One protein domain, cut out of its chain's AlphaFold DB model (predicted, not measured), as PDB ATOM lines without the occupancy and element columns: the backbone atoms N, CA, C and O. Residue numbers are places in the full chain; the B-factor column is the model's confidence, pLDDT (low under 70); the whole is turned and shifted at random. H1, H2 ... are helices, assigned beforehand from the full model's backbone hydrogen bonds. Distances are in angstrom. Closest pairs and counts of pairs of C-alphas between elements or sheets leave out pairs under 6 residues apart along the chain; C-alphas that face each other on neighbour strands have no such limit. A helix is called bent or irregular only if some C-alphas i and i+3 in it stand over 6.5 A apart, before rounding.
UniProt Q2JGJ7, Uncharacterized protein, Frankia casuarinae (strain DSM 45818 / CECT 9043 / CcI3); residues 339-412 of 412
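AT A GLANCE: This is residues 339 to 412 of the 412 residues of an uncharacterized protein of Frankia casuarinae (strain DSM 45818 / CECT 9043 / CcI3) (UniProt Q2JGJ7). Three helices lie side by side in a small up-and-down bundle, H1 and H3 running one way and H2 the other, and their centres make a triangle. The bundle is only partly formed: H1 packs on the other two with its first part alone, and residues 359 to 364, the last two residues of H1 and the first four of the link after it, stick out at one end; the short H4 sits beside H1 and H3, apart from H2. Look for 74 printed residues with four named helices, in the order H1, H2, H3, H4, and no named strand; the class is all helix. The whole is compact, with a radius of gyration of the C-alphas of 11.6 A, yet only just elongated, its C-alphas spanning 37 by 24 by 18 A along the three main axes, and the three longer helices run roughly along the longest one.

IN THESE COORDINATES: Start at Thr 339, whose C-alpha is at (191.419, 150.825, 175.461), and go through residues 339 to 346, which lead to the first helix. Find C-alpha 347 at (186.208, 154.007, 170.747); from there H1, residues 347 to 360 and the longest helix by residues, runs 20.2 A to C-alpha 360 at (171.072, 166.485, 166.138). After residues 361 to 367 you reach H2, residues 368 to 379, which is 16.5 A from first to last C-alpha. Go on through residues 380 to 390 to H3, residues 391 to 399, 12.4 A long. Past residues 400 to 404 comes H4, residues 405 to 409, 8.2 A long, which ends with C-alpha 409 at (172.573, 150.564, 168.818). H4 is irregular, but only just: C-alphas 405 and 408 are 6.53 A apart.

HOW THE PARTS SIT: Begin with H1 and H2, a helical hairpin of two helices that touch. Look at the C-alphas of Thr 347 and His 374, their closest pair, 5.1 A apart; the two run opposite ways at a shallow tilt of 23 degrees, and H1 touches H2 with residues 347 to 351 alone. H1 also touches H3, with residues 347 to 352 alone, and here the closest C-alphas are those of Ala 348 and Ala 394, 5.2 A apart. H1 and H3 run the same way at a shallow tilt of 29 degrees. H2 and H3, also a helical hairpin, only just touch, with 3 pairs of C-alphas within 8 A; the closest are those of Ala 378 and Ala 394, 7.0 A apart. They run opposite ways at a shallow tilt of 27 degrees. The helix packing is mostly aligned, the lines of the touching helices standing at small angles. Turn then to H4: it is close to H1 but not clearly touching, the closest C-alphas being those of Ala 352 and Asp 406, 7.4 A apart. H3 and H4 are near each other, their closest C-alphas 8.2 A apart. H2 and H4 are apart. In the backbones of H1, H2 and H3 every O i to N i+4 pair is within hydrogen-bond range; in H4 0 of 1 is, while 2 of 2 O i to N i+3 pairs are.

THE WHOLE: The two C-alphas farthest apart are those of Arg 362 and Asp 382, at 37.4 A, and the C-alphas of Thr 339 and Cys 412 are 25.7 A apart. Residues 359 to 364, of which 359 and 360 belong to H1, stand free. The link from H2 to H3 is long, that from H1 to H2 is short and that from H3 to H4 is tight. The printed part has no cut, and Cys 412 is the chain's last residue. In this predicted model the mean pLDDT of the printed part is 92.0, and no printed residue is under 70.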
ATOM      1  N   THR A 339     190.198 151.524 175.897       91.25
ATOM      2  CA  THR A 339     191.419 150.825 175.461       91.25
ATOM      3  C   THR A 339     191.217 149.933 174.238       91.25
ATOM      4  O   THR A 339     192.148 149.265 173.809       91.25
ATOM      5  N   GLU A 340     190.000 149.866 173.702       92.75
ATOM      6  CA  GLU A 340     189.622 148.939 172.635       92.75
ATOM      7  C   GLU A 340     188.836 149.644 171.519       92.75
ATOM      8  O   GLU A 340     188.178 150.663 171.768       92.75
ATOM      9  N   PRO A 341     188.881 149.124 170.279       94.81
ATOM     10  CA  PRO A 341     188.245 149.770 169.137       94.81
ATOM     11  C   PRO A 341     186.764 149.411 168.960       94.81
ATOM     12  O   PRO A 341     186.135 149.966 168.070       94.81
ATOM     13  N   GLY A 342     186.197 148.502 169.760       95.19
ATOM     14  CA  GLY A 342     184.847 147.959 169.562       95.19
ATOM     15  C   GLY A 342     183.692 148.966 169.702       95.19
ATOM     16  O   GLY A 342     183.827 150.062 170.252       95.19
ATOM     17  N   LEU A 343     182.509 148.575 169.217       96.25
ATOM     18  CA  LEU A 343     181.262 149.347 169.316       96.25
ATOM     19  C   LEU A 343     180.604 149.266 170.694       96.25
ATOM     20  O   LEU A 343     179.990 150.232 171.139       96.25
ATOM     21  N   CYS A 344     180.684 148.119 171.365       95.19
ATOM     22  CA  CYS A 344     179.964 147.919 172.618       95.19
ATOM     23  C   CYS A 344     180.497 148.850 173.715       95.19
ATOM     24  O   CYS A 344     179.734 149.588 174.348       95.19
ATOM     25  N   HIS A 345     181.816 148.836 173.915       94.00
ATOM     26  CA  HIS A 345     182.464 149.572 174.994       94.00
ATOM     27  C   HIS A 345     183.813 150.207 174.633       94.00
ATOM     28  O   HIS A 345     184.530 150.661 175.528       94.00
ATOM     29  N   GLY A 346     184.096 150.319 173.336       95.44
ATOM     30  CA  GLY A 346     185.307 150.917 172.798       95.44
ATOM     31  C   GLY A 346     185.093 152.254 172.091       95.44
ATOM     32  O   GLY A 346     184.027 152.883 172.147       95.44
ATOM     33  N   THR A 347     186.150 152.700 171.416       97.44
ATOM     34  CA  THR A 347     186.208 154.007 170.747       97.44
ATOM     35  C   THR A 347     185.252 154.120 169.559       97.44
ATOM     36  O   THR A 347     184.714 155.205 169.332       97.44
ATOM     37  N   ALA A 348     184.946 153.023 168.853       96.88
ATOM     38  CA  ALA A 348     183.950 153.033 167.779       96.88
ATOM     39  C   ALA A 348     182.547 153.349 168.303       96.88
ATOM     40  O   ALA A 348     181.812 154.125 167.691       96.88
ATOM     41  N   GLY A 349     182.178 152.777 169.452       97.38
ATOM     42  CA  GLY A 349     180.880 153.012 170.086       97.38
ATOM     43  C   GLY A 349     180.705 154.465 170.498       97.38
ATOM     44  O   GLY A 349     179.661 155.077 170.242       97.38
ATOM     45  N   LEU A 350     181.762 155.039 171.081       97.88
ATOM     46  CA  LEU A 350     181.809 156.459 171.401       97.88
ATOM     47  C   LEU A 350     181.666 157.311 170.133       97.88
ATOM     48  O   LEU A 350     180.825 158.207 170.106       97.88
ATOM     49  N   LEU A 351     182.426 157.019 169.074       97.75
ATOM     50  CA  LEU A 351     182.392 157.773 167.817       97.75
ATOM     51  C   LEU A 351     181.025 157.703 167.119       97.75
ATOM     52  O   LEU A 351     180.511 158.730 166.671       97.75
ATOM     53  N   ALA A 352     180.410 156.521 167.041       97.62
ATOM     54  CA  ALA A 352     179.081 156.342 166.453       97.62
ATOM     55  C   ALA A 352     178.016 157.131 167.230       97.62
ATOM     56  O   ALA A 352     177.207 157.851 166.636       97.62
ATOM     57  N   THR A 353     178.074 157.072 168.563       98.25
ATOM     58  CA  THR A 353     177.197 157.858 169.441       98.25
ATOM     59  C   THR A 353     177.428 159.357 169.245       98.25
ATOM     60  O   THR A 353     176.469 160.105 169.058       98.25
ATOM     61  N   ALA A 354     178.690 159.792 169.193       97.75
ATOM     62  CA  ALA A 354     179.076 161.184 168.982       97.75
ATOM     63  C   ALA A 354     178.528 161.744 167.671       97.75
ATOM     64  O   ALA A 354     177.987 162.844 167.655       97.75
ATOM     65  N   ARG A 355     178.621 160.975 166.579       97.00
ATOM     66  CA  ARG A 355     178.088 161.365 165.267       97.00
ATOM     67  C   ARG A 355     176.588 161.629 165.321       97.00
ATOM     68  O   ARG A 355     176.133 162.611 164.745       97.00
ATOM     69  N   ARG A 356     175.827 160.787 166.023       97.06
ATOM     70  CA  ARG A 356     174.372 160.954 166.158       97.06
ATOM     71  C   ARG A 356     173.994 162.089 167.095       97.06
ATOM     72  O   ARG A 356     173.086 162.840 166.762       97.06
ATOM     73  N   ILE A 357     174.715 162.257 168.203       97.94
ATOM     74  CA  ILE A 357     174.508 163.412 169.081       97.94
ATOM     75  C   ILE A 357     174.807 164.706 168.327       97.94
ATOM     76  O   ILE A 357     173.958 165.587 168.304       97.94
ATOM     77  N   ALA A 358     175.962 164.798 167.665       97.06
ATOM     78  CA  ALA A 358     176.394 165.990 166.940       97.06
ATOM     79  C   ALA A 358     175.498 166.329 165.741       97.06
ATOM     80  O   ALA A 358     175.281 167.506 165.476       97.06
ATOM     81  N   ALA A 359     174.968 165.327 165.029       95.69
ATOM     82  CA  ALA A 359     174.051 165.549 163.908       95.69
ATOM     83  C   ALA A 359     172.731 166.204 164.339       95.69
ATOM     84  O   ALA A 359     172.136 166.950 163.567       95.69
ATOM     85  N   ASP A 360     172.290 165.922 165.564       96.38
ATOM     86  CA  ASP A 360     171.072 166.485 166.138       96.38
ATOM     87  C   ASP A 360     171.352 167.667 167.083       96.38
ATOM     88  O   ASP A 360     170.409 168.244 167.615       96.38
ATOM     89  N   ALA A 361     172.625 168.019 167.311       95.62
ATOM     90  CA  ALA A 361     173.009 168.965 168.351       95.62
ATOM     91  C   ALA A 361     172.679 170.416 167.992       95.62
ATOM     92  O   ALA A 361     172.876 170.865 166.861       95.62
ATOM     93  N   ARG A 362     172.262 171.191 168.998       90.75
ATOM     94  CA  ARG A 362     172.010 172.635 168.850       90.75
ATOM     95  C   ARG A 362     173.294 173.442 168.769       90.75
ATOM     96  O   ARG A 362     173.354 174.469 168.095       90.75
ATOM     97  N   THR A 363     174.310 172.986 169.489       88.94
ATOM     98  CA  THR A 363     175.657 173.557 169.479       88.94
ATOM     99  C   THR A 363     176.627 172.614 168.770       88.94
ATOM    100  O   THR A 363     176.589 171.414 169.047       88.94
ATOM    101  N   PRO A 364     177.523 173.117 167.898       94.06
ATOM    102  CA  PRO A 364     178.497 172.273 167.213       94.06
ATOM    103  C   PRO A 364     179.380 171.473 168.180       94.06
ATOM    104  O   PRO A 364     179.983 172.033 169.095       94.06
ATOM    105  N   ILE A 365     179.507 170.167 167.931       95.25
ATOM    106  CA  ILE A 365     180.389 169.259 168.674       95.25
ATOM    107  C   ILE A 365     181.498 168.780 167.736       95.25
ATOM    108  O   ILE A 365     181.236 168.186 166.690       95.25
ATOM    109  N   ALA A 366     182.755 169.038 168.102       94.44
ATOM    110  CA  ALA A 366     183.904 168.669 167.284       94.44
ATOM    111  C   ALA A 366     184.172 167.155 167.343       94.44
ATOM    112  O   ALA A 366     184.558 166.620 168.379       94.44
ATOM    113  N   LEU A 367     184.022 166.470 166.206       95.69
ATOM    114  CA  LEU A 367     184.212 165.015 166.108       95.69
ATOM    115  C   LEU A 367     185.637 164.593 165.728       95.69
ATOM    116  O   LEU A 367     186.005 163.437 165.926       95.69
ATOM    117  N   ALA A 368     186.449 165.507 165.187       96.00
ATOM    118  CA  ALA A 368     187.797 165.190 164.707       96.00
ATOM    119  C   ALA A 368     188.719 164.569 165.781       96.00
ATOM    120  O   ALA A 368     189.422 163.615 165.450       96.00
ATOM    121  N   PRO A 369     188.715 165.022 167.056       96.06
ATOM    122  CA  PRO A 369     189.504 164.372 168.102       96.06
ATOM    123  C   PRO A 369     189.084 162.920 168.358       96.06
ATOM    124  O   PRO A 369     189.944 162.059 168.507       96.06
ATOM    125  N   LEU A 370     187.777 162.632 168.345       96.50
ATOM    126  CA  LEU A 370     187.258 161.277 168.551       96.50
ATOM    127  C   LEU A 370     187.563 160.354 167.375       96.50
ATOM    128  O   LEU A 370     187.846 159.178 167.579       96.50
ATOM    129  N   LEU A 371     187.525 160.884 166.149       96.62
ATOM    130  CA  LEU A 371     187.920 160.125 164.967       96.62
ATOM    131  C   LEU A 371     189.397 159.720 165.040       96.62
ATOM    132  O   LEU A 371     189.695 158.554 164.811       96.62
ATOM    133  N   ARG A 372     190.294 160.646 165.412       96.31
ATOM    134  CA  ARG A 372     191.721 160.334 165.596       96.31
ATOM    135  C   ARG A 372     191.941 159.311 166.706       96.31
ATOM    136  O   ARG A 372     192.562 158.290 166.454       96.31
ATOM    137  N   LEU A 373     191.333 159.526 167.877       95.94
ATOM    138  CA  LEU A 373     191.388 158.571 168.988       95.94
ATOM    139  C   LEU A 373     190.969 157.161 168.542       95.94
ATOM    140  O   LEU A 373     191.619 156.174 168.888       95.94
ATOM    141  N   HIS A 374     189.887 157.062 167.768       96.62
ATOM    142  CA  HIS A 374     189.416 155.786 167.251       96.62
ATOM    143  C   HIS A 374     190.395 155.155 166.251       96.62
ATOM    144  O   HIS A 374     190.679 153.967 166.370       96.62
ATOM    145  N   GLN A 375     190.933 155.933 165.308       95.00
ATOM    146  CA  GLN A 375     191.916 155.454 164.331       95.00
ATOM    147  C   GLN A 375     193.190 154.940 165.009       95.00
ATOM    148  O   GLN A 375     193.635 153.838 164.693       95.00
ATOM    149  N   ASP A 376     193.715 155.680 165.987       93.94
ATOM    150  CA  ASP A 376     194.912 155.297 166.742       93.94
ATOM    151  C   ASP A 376     194.677 153.999 167.533       93.94
ATOM    152  O   ASP A 376     195.509 153.093 167.531       93.94
ATOM    153  N   THR A 377     193.501 153.868 168.158       92.19
ATOM    154  CA  THR A 377     193.125 152.660 168.915       92.19
ATOM    155  C   THR A 377     192.916 151.453 168.002       92.19
ATOM    156  O   THR A 377     193.328 150.345 168.337       92.19
ATOM    157  N   ALA A 378     192.271 151.643 166.848       89.56
ATOM    158  CA  ALA A 378     192.012 150.573 165.890       89.56
ATOM    159  C   ALA A 378     193.298 150.073 165.221       89.56
ATOM    160  O   ALA A 378     193.448 148.870 165.042       89.56
ATOM    161  N   ALA A 379     194.242 150.967 164.913       83.81
ATOM    162  CA  ALA A 379     195.534 150.599 164.336       83.81
ATOM    163  C   ALA A 379     196.396 149.743 165.281       83.81
ATOM    164  O   ALA A 379     197.208 148.945 164.818       83.81
ATOM    165  N   ALA A 380     196.221 149.899 166.595       78.44
ATOM    166  CA  ALA A 380     196.971 149.167 167.613       78.44
ATOM    167  C   ALA A 380     196.346 147.813 168.006       78.44
ATOM    168  O   ALA A 380     196.952 147.063 168.771       78.44
ATOM    169  N   ALA A 381     195.132 147.508 167.540       81.50
ATOM    170  CA  ALA A 381     194.358 146.371 168.018       81.50
ATOM    171  C   ALA A 381     194.428 145.168 167.070       81.50
ATOM    172  O   ALA A 381     194.178 145.289 165.873       81.50
ATOM    173  N   ASP A 382     194.650 143.980 167.635       76.56
ATOM    174  CA  ASP A 382     194.384 142.713 166.953       76.56
ATOM    175  C   ASP A 382     192.937 142.292 167.252       76.56
ATOM    176  O   ASP A 382     192.629 141.694 168.288       76.56
ATOM    177  N   ALA A 383     192.008 142.742 166.407       73.38
ATOM    178  CA  ALA A 383     190.577 142.606 166.650       73.38
ATOM    179  C   ALA A 383     189.987 141.406 165.903       73.38
ATOM    180  O   ALA A 383     190.076 141.298 164.680       73.38
ATOM    181  N   SER A 384     189.284 140.541 166.641       80.75
ATOM    182  CA  SER A 384     188.494 139.465 166.036       80.75
ATOM    183  C   SER A 384     187.472 140.016 165.025       80.75
ATOM    184  O   SER A 384     186.955 141.124 165.213       80.75
ATOM    185  N   PRO A 385     187.135 139.267 163.960       83.50
ATOM    186  CA  PRO A 385     186.089 139.682 163.038       83.50
ATOM    187  C   PRO A 385     184.742 139.660 163.769       83.50
ATOM    188  O   PRO A 385     184.254 138.611 164.187       83.50
ATOM    189  N   GLY A 386     184.127 140.826 163.946       88.88
ATOM    190  CA  GLY A 386     182.888 140.938 164.705       88.88
ATOM    191  C   GLY A 386     182.277 142.328 164.636       88.88
ATOM    192  O   GLY A 386     182.970 143.320 164.434       88.88
ATOM    193  N   PHE A 387     180.956 142.390 164.802       91.31
ATOM    194  CA  PHE A 387     180.234 143.659 164.801       91.31
ATOM    195  C   PHE A 387     180.424 144.416 166.123       91.31
ATOM    196  O   PHE A 387     180.963 145.509 166.116       91.31
ATOM    197  N   LEU A 388     180.022 143.856 167.271       92.06
ATOM    198  CA  LEU A 388     180.016 144.618 168.531       92.06
ATOM    199  C   LEU A 388     181.405 144.864 169.127       92.06
ATOM    200  O   LEU A 388     181.670 145.971 169.582       92.06
ATOM    201  N   ASP A 389     182.275 143.859 169.116       89.75
ATOM    202  CA  ASP A 389     183.580 143.911 169.795       89.75
ATOM    203  C   ASP A 389     184.752 143.725 168.812       89.75
ATOM    204  O   ASP A 389     185.894 143.543 169.219       89.75
ATOM    205  N   GLY A 390     184.466 143.734 167.506       88.69
ATOM    206  CA  GLY A 390     185.417 143.356 166.463       88.69
ATOM    207  C   GLY A 390     185.695 144.434 165.418       88.69
ATOM    208  O   GLY A 390     185.129 145.532 165.448       88.69
ATOM    209  N   SER A 391     186.562 144.089 164.466       91.25
ATOM    210  CA  SER A 391     187.044 144.994 163.410       91.25
ATOM    211  C   SER A 391     185.930 145.544 162.516       91.25
ATOM    212  O   SER A 391     185.937 146.726 162.189       91.25
ATOM    213  N   ALA A 392     184.914 144.737 162.189       91.50
ATOM    214  CA  ALA A 392     183.817 145.170 161.323       91.50
ATOM    215  C   ALA A 392     183.028 146.349 161.922       91.50
ATOM    216  O   ALA A 392     182.650 147.274 161.205       91.50
ATOM    217  N   GLY A 393     182.790 146.348 163.238       92.56
ATOM    218  CA  GLY A 393     182.155 147.481 163.914       92.56
ATOM    219  C   GLY A 393     183.034 148.727 163.959       92.56
ATOM    220  O   GLY A 393     182.535 149.836 163.764       92.56
ATOM    221  N   ALA A 394     184.338 148.538 164.180       93.50
ATOM    222  CA  ALA A 394     185.315 149.620 164.157       93.50
ATOM    223  C   ALA A 394     185.356 150.311 162.784       93.50
ATOM    224  O   ALA A 394     185.187 151.524 162.679       93.50
ATOM    225  N   GLU A 395     185.451 149.538 161.705       93.06
ATOM    226  CA  GLU A 395     185.452 150.065 160.338       93.06
ATOM    227  C   GLU A 395     184.144 150.792 159.986       93.06
ATOM    228  O   GLU A 395     184.167 151.889 159.417       93.06
ATOM    229  N   LEU A 396     182.990 150.239 160.383       92.44
ATOM    230  CA  LEU A 396     181.688 150.889 160.196       92.44
ATOM    231  C   LEU A 396     181.612 152.248 160.905       92.44
ATOM    232  O   LEU A 396     181.069 153.212 160.352       92.44
ATOM    233  N   ALA A 397     182.187 152.352 162.106       93.06
ATOM    234  CA  ALA A 397     182.240 153.609 162.841       93.06
ATOM    235  C   ALA A 397     183.099 154.670 162.149       93.06
ATOM    236  O   ALA A 397     182.810 155.851 162.328       93.06
ATOM    237  N   VAL A 398     184.079 154.298 161.317       91.25
ATOM    238  CA  VAL A 398     184.793 155.237 160.436       91.25
ATOM    239  C   VAL A 398     183.924 155.609 159.238       91.25
ATOM    240  O   VAL A 398     183.712 156.802 158.997       91.25
ATOM    241  N   ALA A 399     183.348 154.614 158.556       87.75
ATOM    242  CA  ALA A 399     182.617 154.771 157.298       87.75
ATOM    243  C   ALA A 399     181.432 155.751 157.365       87.75
ATOM    244  O   ALA A 399     181.128 156.418 156.378       87.75
ATOM    245  N   GLY A 400     180.765 155.874 158.514       85.44
ATOM    246  CA  GLY A 400     179.609 156.770 158.644       85.44
ATOM    247  C   GLY A 400     178.415 156.096 159.285       85.44
ATOM    248  O   GLY A 400     178.434 154.907 159.567       85.44
ATOM    249  N   THR A 401     177.337 156.853 159.461       80.75
ATOM    250  CA  THR A 401     176.026 156.341 159.899       80.75
ATOM    251  C   THR A 401     174.976 156.423 158.775       80.75
ATOM    252  O   THR A 401     173.767 156.384 159.016       80.75
ATOM    253  N   THR A 402     175.434 156.529 157.522       78.50
ATOM    254  CA  THR A 402     174.610 156.743 156.316       78.50
ATOM    255  C   THR A 402     173.688 155.570 155.994       78.50
ATOM    256  O   THR A 402     172.566 155.785 155.550       78.50
ATOM    257  N   THR A 403     174.115 154.331 156.254       79.94
ATOM    258  CA  THR A 403     173.291 153.126 156.046       79.94
ATOM    259  C   THR A 403     172.392 152.795 157.246       79.94
ATOM    260  O   THR A 403     171.689 151.782 157.239       79.94
ATOM    261  N   SER A 404     172.399 153.636 158.289       86.00
ATOM    262  CA  SER A 404     171.663 153.431 159.544       86.00
ATOM    263  C   SER A 404     171.896 152.054 160.182       86.00
ATOM    264  O   SER A 404     170.998 151.495 160.818       86.00
ATOM    265  N   TRP A 405     173.085 151.472 159.995       91.31
ATOM    266  CA  TRP A 405     173.482 150.231 160.667       91.31
ATOM    267  C   TRP A 405     173.424 150.390 162.196       91.31
ATOM    268  O   TRP A 405     173.120 149.447 162.920       91.31
ATOM    269  N   ASP A 406     173.623 151.614 162.676       93.06
ATOM    270  CA  ASP A 406     173.620 152.028 164.072       93.06
ATOM    271  C   ASP A 406     172.217 152.110 164.703       93.06
ATOM    272  O   ASP A 406     172.090 152.329 165.908       93.06
ATOM    273  N   ALA A 407     171.153 151.826 163.942       92.31
ATOM    274  CA  ALA A 407     169.813 151.623 164.496       92.31
ATOM    275  C   ALA A 407     169.777 150.457 165.504       92.31
ATOM    276  O   ALA A 407     169.046 150.511 166.492       92.31
ATOM    277  N   CYS A 408     170.603 149.420 165.307       91.50
ATOM    278  CA  CYS A 408     170.731 148.322 166.274       91.50
ATOM    279  C   CYS A 408     171.379 148.750 167.605       91.50
ATOM    280  O   CYS A 408     171.241 148.044 168.601       91.50
ATOM    281  N   LEU A 409     172.020 149.923 167.628       95.81
ATOM    282  CA  LEU A 409     172.573 150.564 168.818       95.81
ATOM    283  C   LEU A 409     171.607 151.598 169.429       95.81
ATOM    284  O   LEU A 409     171.993 152.333 170.337       95.81
ATOM    285  N   LEU A 410     170.357 151.667 168.943       97.00
ATOM    286  CA  LEU A 410     169.330 152.627 169.379       97.00
ATOM    287  C   LEU A 410     169.745 154.097 169.200       97.00
ATOM    288  O   LEU A 410     169.301 154.971 169.941       97.00
ATOM    289  N   LEU A 411     170.600 154.382 168.213       95.94
ATOM    290  CA  LEU A 411     171.093 155.738 167.977       95.94
ATOM    291  C   LEU A 411     170.245 156.532 166.965       95.94
ATOM    292  O   LEU A 411     170.315 157.764 166.980       95.94
ATOM    293  N   CYS A 412     169.450 155.867 166.114       89.19
ATOM    294  CA  CYS A 412     168.606 156.482 165.075       89.19
ATOM    295  C   CYS A 412     167.391 155.645 164.682       89.19
ATOM    296  O   CYS A 412     167.438 154.401 164.819       89.19
TER     297      CYS A 412